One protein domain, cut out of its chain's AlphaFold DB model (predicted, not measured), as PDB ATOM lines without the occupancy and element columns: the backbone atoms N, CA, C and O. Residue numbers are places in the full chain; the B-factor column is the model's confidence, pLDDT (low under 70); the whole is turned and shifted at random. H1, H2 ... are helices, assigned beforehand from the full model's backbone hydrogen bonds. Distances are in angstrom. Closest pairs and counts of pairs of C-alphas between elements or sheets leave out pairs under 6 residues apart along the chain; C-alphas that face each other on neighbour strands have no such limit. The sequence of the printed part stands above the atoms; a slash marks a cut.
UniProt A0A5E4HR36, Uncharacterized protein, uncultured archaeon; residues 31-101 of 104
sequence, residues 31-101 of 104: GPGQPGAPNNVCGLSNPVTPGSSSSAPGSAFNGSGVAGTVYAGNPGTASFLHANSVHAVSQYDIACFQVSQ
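This is residues 31 to 101 of the 104 residues of an uncharacterized protein of uncultured archaeon (UniProt A0A5E4HR36). This is a chain with little regular structure, laid out as a ring of loops with two short helices at opposite sides. Beginning on H2's side, the long stretch of residues 31 to 65 leads across to H1, and residues 71 to 90 lead back to H2. The printed part has 71 residues, with the named helices H1 and H2 in that order and no named strand; the class is all helix, with only 15 residues in named elements. The whole is compact, with a radius of gyration of the C-alphas of 12.0 A and spans of 33 by 26 by 20 A.

H1, residues 66 to 70, and H2, residues 91 to 100, are apart. In both, every O i to N i+4 pair is within hydrogen-bond range.

H1 begins at C-alpha 66 (48.054, 38.903, 10.035) and is 6.0 A long. H2 is 14.6 A long and ends at C-alpha 100 (43.358, 56.434, -6.808).

The C-alphas farthest apart, of Gly 31 and Gly 76, are 34.4 A apart. The printed part has no cut. The link from H1 to H2 is long, with 20 residues. Confidence is under 70 at residues 31 to 40 and 86 to 91.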
ATOM      1  N   GLY A  31      33.659  66.367   4.136       55.78
ATOM      2  CA  GLY A  31      33.888  67.363   5.194       55.78
ATOM      3  C   GLY A  31      34.554  66.808   6.473       55.78
ATOM      4  O   GLY A  31      34.990  65.653   6.499       55.78
ATOM      5  N   PRO A  32      34.712  67.641   7.525       46.88
ATOM      6  CA  PRO A  32      35.349  67.251   8.781       46.88
ATOM      7  C   PRO A  32      34.429  66.370   9.635       46.88
ATOM      8  O   PRO A  32      33.248  66.664   9.788       46.88
ATOM      9  N   GLY A  33      34.994  65.324  10.243       50.47
ATOM     10  CA  GLY A  33      34.231  64.321  10.991       50.47
ATOM     11  C   GLY A  33      33.925  63.120  10.106       50.47
ATOM     12  O   GLY A  33      32.859  63.037   9.521       50.47
ATOM     13  N   GLN A  34      34.922  62.243  10.000       54.75
ATOM     14  CA  GLN A  34      34.950  60.939   9.337       54.75
ATOM     15  C   GLN A  34      33.580  60.405   8.868       54.75
ATOM     16  O   GLN A  34      32.766  59.956   9.676       54.75
ATOM     17  N   PRO A  35      33.390  60.333   7.543       52.47
ATOM     18  CA  PRO A  35      32.957  59.073   6.969       52.47
ATOM     19  C   PRO A  35      33.887  58.704   5.805       52.47
ATOM     20  O   PRO A  35      34.021  59.464   4.853       52.47
ATOM     21  N   GLY A  36      34.497  57.522   5.805       53.31
ATOM     22  CA  GLY A  36      34.634  56.777   4.554       53.31
ATOM     23  C   GLY A  36      33.233  56.721   3.951       53.31
ATOM     24  O   GLY A  36      32.334  56.127   4.547       53.31
ATOM     25  N   ALA A  37      32.977  57.496   2.893       51.22
ATOM     26  CA  ALA A  37      31.627  57.544   2.353       51.22
ATOM     27  C   ALA A  37      31.304  56.198   1.705       51.22
ATOM     28  O   ALA A  37      32.213  55.546   1.186       51.22
ATOM     29  N   PRO A  38      30.010  55.848   1.614       58.22
ATOM     30  CA  PRO A  38      29.552  54.685   0.850       58.22
ATOM     31  C   PRO A  38      30.092  54.640  -0.592       58.22
ATOM     32  O   PRO A  38      30.120  53.578  -1.202       58.22
ATOM     33  N   ASN A  39      30.553  55.777  -1.124       61.72
ATOM     34  CA  ASN A  39      31.001  55.931  -2.504       61.72
ATOM     35  C   ASN A  39      32.531  55.987  -2.663       61.72
ATOM     36  O   ASN A  39      33.026  55.936  -3.786       61.72
ATOM     37  N   ASN A  40      33.287  56.098  -1.569       67.56
ATOM     38  CA  ASN A  40      34.751  56.211  -1.594       67.56
ATOM     39  C   ASN A  40      35.408  55.107  -0.767       67.56
ATOM     40  O   ASN A  40      36.388  55.334  -0.071       67.56
ATOM     41  N   VAL A  41      34.841  53.907  -0.880       75.12
ATOM     42  CA  VAL A  41      35.388  52.663  -0.340       75.12
ATOM     43  C   VAL A  41      36.576  52.181  -1.171       75.12
ATOM     44  O   VAL A  41      36.584  52.329  -2.400       75.12
ATOM     45  N   CYS A  42      37.568  51.571  -0.524       80.06
ATOM     46  CA  CYS A  42      38.607  50.821  -1.232       80.06
ATOM     47  C   CYS A  42      37.972  49.688  -2.061       80.06
ATOM     48  O   CYS A  42      37.053  49.012  -1.598       80.06
ATOM     49  N   GLY A  43      38.456  49.449  -3.282       79.94
ATOM     50  CA  GLY A  43      37.909  48.411  -4.163       79.94
ATOM     51  C   GLY A  43      37.888  48.836  -5.625       79.94
ATOM     52  O   GLY A  43      38.746  49.588  -6.060       79.94
ATOM     53  N   LEU A  44      36.902  48.380  -6.403       80.19
ATOM     54  CA  LEU A  44      36.852  48.662  -7.848       80.19
ATOM     55  C   LEU A  44      36.846  50.163  -8.181       80.19
ATOM     56  O   LEU A  44      37.463  50.566  -9.162       80.19
ATOM     57  N   SER A  45      36.173  50.981  -7.368       80.19
ATOM     58  CA  SER A  45      36.119  52.436  -7.560       80.19
ATOM     59  C   SER A  45      37.388  53.158  -7.102       80.19
ATOM     60  O   SER A  45      37.690  54.216  -7.638       80.19
ATOM     61  N   ASN A  46      38.131  52.591  -6.145       84.88
ATOM     62  CA  ASN A  46      39.382  53.141  -5.612       84.88
ATOM     63  C   ASN A  46      40.405  51.996  -5.462       84.88
ATOM     64  O   ASN A  46      40.583  51.472  -4.355       84.88
ATOM     65  N   PRO A  47      40.995  51.518  -6.578       87.25
ATOM     66  CA  PRO A  47      41.721  50.246  -6.620       87.25
ATOM     67  C   PRO A  47      43.151  50.328  -6.088       87.25
ATOM     68  O   PRO A  47      43.798  49.297  -5.905       87.25
ATOM     69  N   VAL A  48      43.669  51.533  -5.864       89.06
ATOM     70  CA  VAL A  48      45.044  51.735  -5.421       89.06
ATOM     71  C   VAL A  48      45.067  51.816  -3.900       89.06
ATOM     72  O   VAL A  48      44.388  52.633  -3.286       89.06
ATOM     73  N   THR A  49      45.869  50.955  -3.278       89.44
ATOM     74  CA  THR A  49      46.128  50.998  -1.837       89.44
ATOM     75  C   THR A  49      47.326  51.905  -1.550       89.44
ATOM     76  O   THR A  49      48.297  51.870  -2.307       89.44
ATOM     77  N   PRO A  50      47.327  52.677  -0.455       87.69
ATOM     78  CA  PRO A  50      48.395  53.630  -0.160       87.69
ATOM     79  C   PRO A  50      49.738  52.940   0.127       87.69
ATOM     80  O   PRO A  50      49.809  51.989   0.911       87.69
ATOM     81  N   GLY A  51      50.822  53.447  -0.469       89.31
ATOM     82  CA  GLY A  51      52.182  52.925  -0.283       89.31
ATOM     83  C   GLY A  51      52.316  51.423  -0.586       89.31
ATOM     84  O   GLY A  51      51.586  50.869  -1.399       89.31
ATOM     85  N   SER A  52      53.223  50.733   0.113       90.62
ATOM     86  CA  SER A  52      53.428  49.274  -0.025       90.62
ATOM     87  C   SER A  52      52.476  48.435   0.841       90.62
ATOM     88  O   SER A  52      52.809  47.320   1.251       90.62
ATOM     89  N   SER A  53      51.308  48.979   1.188       90.19
ATOM     90  CA  SER A  53      50.419  48.386   2.192       90.19
ATOM     91  C   SER A  53      49.839  47.032   1.772       90.19
ATOM     92  O   SER A  53      49.736  46.146   2.612       90.19
ATOM     93  N   SER A  54      49.602  46.802   0.479       91.00
ATOM     94  CA  SER A  54      49.179  45.499  -0.061       91.00
ATOM     95  C   SER A  54      50.142  44.342   0.245       91.00
ATOM     96  O   SER A  54      49.726  43.189   0.284       91.00
ATOM     97  N   SER A  55      51.424  44.634   0.489       93.06
ATOM     98  CA  SER A  55      52.459  43.632   0.793       93.06
ATOM     99  C   SER A  55      52.942  43.678   2.247       93.06
ATOM    100  O   SER A  55      53.708  42.817   2.679       93.06
ATOM    101  N   ALA A  56      52.511  44.664   3.036       93.44
ATOM    102  CA  ALA A  56      52.956  44.818   4.415       93.44
ATOM    103  C   ALA A  56      52.291  43.756   5.321       93.44
ATOM    104  O   ALA A  56      51.064  43.653   5.322       93.44
ATOM    105  N   PRO A  57      53.040  42.974   6.127       91.12
ATOM    106  CA  PRO A  57      52.481  41.841   6.882       91.12
ATOM    107  C   PRO A  57      51.356  42.197   7.865       91.12
ATOM    108  O   PRO A  57      50.474  41.382   8.124       91.12
ATOM    109  N   GLY A  58      51.398  43.405   8.430       89.94
ATOM    110  CA  GLY A  58      50.402  43.899   9.384       89.94
ATOM    111  C   GLY A  58      49.301  44.757   8.762       89.94
ATOM    112  O   GLY A  58      48.471  45.282   9.497       89.94
ATOM    113  N   SER A  59      49.294  44.956   7.444       89.69
ATOM    114  CA  SER A  59      48.299  45.813   6.801       89.69
ATOM    115  C   SER A  59      46.992  45.074   6.542       89.69
ATOM    116  O   SER A  59      46.998  43.913   6.136       89.69
ATOM    117  N   ALA A  60      45.873  45.780   6.705       84.62
ATOM    118  CA  ALA A  60      44.551  45.289   6.331       84.62
ATOM    119  C   ALA A  60      44.416  45.004   4.821       84.62
ATOM    120  O   ALA A  60      43.598  44.179   4.427       84.62
ATOM    121  N   PHE A  61      45.252  45.634   3.988       87.50
ATOM    122  CA  PHE A  61      45.267  45.434   2.536       87.50
ATOM    123  C   PHE A  61      46.040  44.192   2.088       87.50
ATOM    124  O   PHE A  61      45.903  43.760   0.945       87.50
ATOM    125  N   ASN A  62      46.852  43.608   2.970       91.25
ATOM    126  CA  ASN A  62      47.527  42.352   2.695       91.25
ATOM    127  C   ASN A  62      46.636  41.195   3.153       91.25
ATOM    128  O   ASN A  62      46.652  40.824   4.327       91.25
ATOM    129  N   GLY A  63      45.879  40.610   2.220       86.75
ATOM    130  CA  GLY A  63      44.956  39.504   2.502       86.75
ATOM    131  C   GLY A  63      45.623  38.265   3.113       86.75
ATOM    132  O   GLY A  63      44.983  37.540   3.869       86.75
ATOM    133  N   SER A  64      46.916  38.062   2.855       91.44
ATOM    134  CA  SER A  64      47.711  36.964   3.425       91.44
ATOM    135  C   SER A  64      48.444  37.353   4.716       91.44
ATOM    136  O   SER A  64      49.062  36.505   5.357       91.44
ATOM    137  N   GLY A  65      48.416  38.633   5.095       91.56
ATOM    138  CA  GLY A  65      49.023  39.150   6.318       91.56
ATOM    139  C   GLY A  65      48.192  38.845   7.567       91.56
ATOM    140  O   GLY A  65      47.049  38.396   7.492       91.56
ATOM    141  N   VAL A  66      48.743  39.134   8.748       92.75
ATOM    142  CA  VAL A  66      48.054  38.903  10.035       92.75
ATOM    143  C   VAL A  66      46.771  39.727  10.123       92.75
ATOM    144  O   VAL A  66      45.729  39.227  10.534       92.75
ATOM    145  N   ALA A  67      46.817  40.991   9.698       88.06
ATOM    146  CA  ALA A  67      45.619  41.821   9.681       88.06
ATOM    147  C   ALA A  67      44.593  41.309   8.665       88.06
ATOM    148  O   ALA A  67      43.423  41.186   9.020       88.06
ATOM    149  N   GLY A  68      45.034  40.922   7.463       88.06
ATOM    150  CA  GLY A  68      44.179  40.307   6.450       88.06
ATOM    151  C   GLY A  68      43.459  39.052   6.942       88.06
ATOM    152  O   GLY A  68      42.257  38.918   6.736       88.06
ATOM    153  N   THR A  69      44.169  38.175   7.647       91.00
ATOM    154  CA  THR A  69      43.670  36.862   8.089       91.00
ATOM    155  C   THR A  69      42.917  36.879   9.420       91.00
ATOM    156  O   THR A  69      42.327  35.866   9.793       91.00
ATOM    157  N   VAL A  70      42.894  38.005  10.144       88.62
ATOM    158  CA  VAL A  70      42.255  38.081  11.472       88.62
ATOM    159  C   VAL A  70      41.292  39.266  11.601       88.62
ATOM    160  O   VAL A  70      40.157  39.093  12.056       88.62
ATOM    161  N   TYR A  71      41.706  40.467  11.191       84.06
ATOM    162  CA  TYR A  71      41.058  41.727  11.584       84.06
ATOM    163  C   TYR A  71      40.401  42.504  10.435       84.06
ATOM    164  O   TYR A  71      39.547  43.346  10.694       84.06
ATOM    165  N   ALA A  72      40.781  42.247   9.182       84.62
ATOM    166  CA  ALA A  72      40.386  43.061   8.031       84.62
ATOM    167  C   ALA A  72      39.039  42.669   7.400       84.62
ATOM    168  O   ALA A  72      38.727  43.121   6.303       84.62
ATOM    169  N   GLY A  73      38.250  41.803   8.045       84.25
ATOM    170  CA  GLY A  73      36.946  41.415   7.517       84.25
ATOM    171  C   GLY A  73      37.012  40.607   6.219       84.25
ATOM    172  O   GLY A  73      36.036  40.585   5.476       84.25
ATOM    173  N   ASN A  74      38.139  39.943   5.932       85.81
ATOM    174  CA  ASN A  74      38.272  39.060   4.771       85.81
ATOM    175  C   ASN A  74      37.485  37.750   4.959       85.81
ATOM    176  O   ASN A  74      37.228  37.343   6.100       85.81
ATOM    177  N   PRO A  75      37.120  37.057   3.862       87.69
ATOM    178  CA  PRO A  75      36.448  35.764   3.934       87.69
ATOM    179  C   PRO A  75      37.184  34.771   4.844       87.69
ATOM    180  O   PRO A  75      38.399  34.617   4.757       87.69
ATOM    181  N   GLY A  76      36.440  34.092   5.720       88.25
ATOM    182  CA  GLY A  76      36.992  33.098   6.651       88.25
ATOM    183  C   GLY A  76      37.559  33.661   7.959       88.25
ATOM    184  O   GLY A  76      37.987  32.887   8.810       88.25
ATOM    185  N   THR A  77      37.528  34.980   8.160       89.19
ATOM    186  CA  THR A  77      37.932  35.612   9.427       89.19
ATOM    187  C   THR A  77      36.740  35.806  10.365       89.19
ATOM    188  O   THR A  77      35.602  35.963   9.921       89.19
ATOM    189  N   ALA A  78      36.985  35.864  11.679       89.88
ATOM    190  CA  ALA A  78      35.934  36.179  12.655       89.88
ATOM    191  C   ALA A  78      35.338  37.587  12.447       89.88
ATOM    192  O   ALA A  78      34.174  37.827  12.757       89.88
ATOM    193  N   SER A  79      36.126  38.512  11.887       84.88
ATOM    194  CA  SER A  79      35.706  39.884  11.591       84.88
ATOM    195  C   SER A  79      34.823  40.003  10.339       84.88
ATOM    196  O   SER A  79      34.163  41.028  10.172       84.88
ATOM    197  N   PHE A  80      34.730  38.964   9.494       86.94
ATOM    198  CA  PHE A  80      33.967  38.983   8.234       86.94
ATOM    199  C   PHE A  80      32.495  39.379   8.418       86.94
ATOM    200  O   PHE A  80      31.973  40.209   7.676       86.94
ATOM    201  N   LEU A  81      31.829  38.840   9.446       86.12
ATOM    202  CA  LEU A  81      30.409  39.111   9.718       86.12
ATOM    203  C   LEU A  81      30.126  40.573  10.095       86.12
ATOM    204  O   LEU A  81      28.978  41.008  10.053       86.12
ATOM    205  N   HIS A  82      31.160  41.333  10.452       81.50
ATOM    206  CA  HIS A  82      31.062  42.731  10.866       81.50
ATOM    207  C   HIS A  82      31.675  43.702   9.846       81.50
ATOM    208  O   HIS A  82      31.605  44.914  10.050       81.50
ATOM    209  N   ALA A  83      32.234  43.189   8.744       77.31
ATOM    210  CA  ALA A  83      32.956  43.973   7.743       77.31
ATOM    211  C   ALA A  83      32.072  44.996   7.003       77.31
ATOM    212  O   ALA A  83      32.557  46.044   6.604       77.31
ATOM    213  N   ASN A  84      30.767  44.725   6.869       72.81
ATOM    214  CA  ASN A  84      29.796  45.592   6.182       72.81
ATOM    215  C   ASN A  84      28.905  46.388   7.158       72.81
ATOM    216  O   ASN A  84      27.726  46.626   6.892       72.81
ATOM    217  N   SER A  85      29.427  46.746   8.332       73.00
ATOM    218  CA  SER A  85      28.696  47.568   9.302       73.00
ATOM    219  C   SER A  85      28.777  49.049   8.932       73.00
ATOM    220  O   SER A  85      29.856  49.554   8.649       73.00
ATOM    221  N   VAL A  86      27.671  49.790   9.052       66.88
ATOM    222  CA  VAL A  86      27.661  51.263   8.897       66.88
ATOM    223  C   VAL A  86      28.524  51.989   9.939       66.88
ATOM    224  O   VAL A  86      28.826  53.168   9.785       66.88
ATOM    225  N   HIS A  87      28.923  51.290  11.006       66.31
ATOM    226  CA  HIS A  87      29.868  51.784  12.008       66.31
ATOM    227  C   HIS A  87      31.328  51.445  11.675       66.31
ATOM    228  O   HIS A  87      32.236  52.031  12.260       66.31
ATOM    229  N   ALA A  88      31.567  50.502  10.761       65.44
ATOM    230  CA  ALA A  88      32.897  50.116  10.312       65.44
ATOM    231  C   ALA A  88      33.315  51.034   9.161       65.44
ATOM    232  O   ALA A  88      33.230  50.694   7.988       65.44
ATOM    233  N   VAL A  89      33.735  52.238   9.527       63.00
ATOM    234  CA  VAL A  89      34.208  53.248   8.590       63.00
ATOM    235  C   VAL A  89      35.715  53.385   8.744       63.00
ATOM    236  O   VAL A  89      36.194  53.807   9.802       63.00
ATOM    237  N   SER A  90      36.483  53.055   7.708       65.81
ATOM    238  CA  SER A  90      37.939  53.044   7.818       65.81
ATOM    239  C   SER A  90      38.560  54.352   7.314       65.81
ATOM    240  O   SER A  90      38.198  54.878   6.266       65.81
ATOM    241  N   GLN A  91      39.566  54.865   8.029       68.38
ATOM    242  CA  GLN A  91      40.445  55.929   7.511       68.38
ATOM    243  C   GLN A  91      41.182  55.491   6.228       68.38
ATOM    244  O   GLN A  91      41.688  56.319   5.475       68.38
ATOM    245  N   TYR A  92      41.237  54.180   5.982       74.88
ATOM    246  CA  TYR A  92      41.858  53.570   4.818       74.88
ATOM    247  C   TYR A  92      41.068  53.805   3.525       74.88
ATOM    248  O   TYR A  92      41.693  53.963   2.480       74.88
ATOM    249  N   ASP A  93      39.740  53.925   3.595       79.81
ATOM    250  CA  ASP A  93      38.874  54.229   2.445       79.81
ATOM    251  C   ASP A  93      39.234  55.579   1.810       79.81
ATOM    252  O   ASP A  93      39.426  55.686   0.597       79.81
ATOM    253  N   ILE A  94      39.458  56.598   2.646       77.56
ATOM    254  CA  ILE A  94      39.905  57.923   2.194       77.56
ATOM    255  C   ILE A  94      41.302  57.863   1.579       77.56
ATOM    256  O   ILE A  94      41.547  58.508   0.565       77.56
ATOM    257  N   ALA A  95      42.203  57.061   2.148       81.00
ATOM    258  CA  ALA A  95      43.537  56.902   1.588       81.00
ATOM    259  C   ALA A  95      43.489  56.245   0.201       81.00
ATOM    260  O   ALA A  95      44.166  56.724  -0.701       81.00
ATOM    261  N   CYS A  96      42.668  55.203   0.002       84.75
ATOM    262  CA  CYS A  96      42.460  54.605  -1.321       84.75
ATOM    263  C   CYS A  96      41.882  55.614  -2.309       84.75
ATOM    264  O   CYS A  96      42.341  55.678  -3.446       84.75
ATOM    265  N   PHE A  97      40.893  56.402  -1.879       83.62
ATOM    266  CA  PHE A  97      40.320  57.468  -2.692       83.62
ATOM    267  C   PHE A  97      41.392  58.466  -3.126       83.62
ATOM    268  O   PHE A  97      41.587  58.645  -4.321       83.62
ATOM    269  N   GLN A  98      42.144  59.040  -2.188       82.69
ATOM    270  CA  GLN A  98      43.207  60.001  -2.491       82.69
ATOM    271  C   GLN A  98      44.200  59.426  -3.503       82.69
ATOM    272  O   GLN A  98      44.347  59.976  -4.585       82.69
ATOM    273  N   VAL A  99      44.788  58.256  -3.234       86.69
ATOM    274  CA  VAL A  99      45.829  57.704  -4.119       86.69
ATOM    275  C   VAL A  99      45.299  57.168  -5.455       86.69
ATOM    276  O   VAL A  99      46.083  56.996  -6.386       86.69
ATOM    277  N   SER A 100      43.999  56.870  -5.556       86.12
ATOM    278  CA  SER A 100      43.358  56.434  -6.808       86.12
ATOM    279  C   SER A 100      42.942  57.614  -7.685       86.12
ATOM    280  O   SER A 100      42.929  57.500  -8.911       86.12
ATOM    281  N   GLN A 101      42.622  58.754  -7.077       80.12
ATOM    282  CA  GLN A 101      42.405  60.003  -7.785       80.12
ATOM    283  C   GLN A 101      43.785  60.560  -8.132       80.12
ATOM    284  O   GLN A 101      44.466  61.063  -7.251       80.12
TER     285      GLN A 101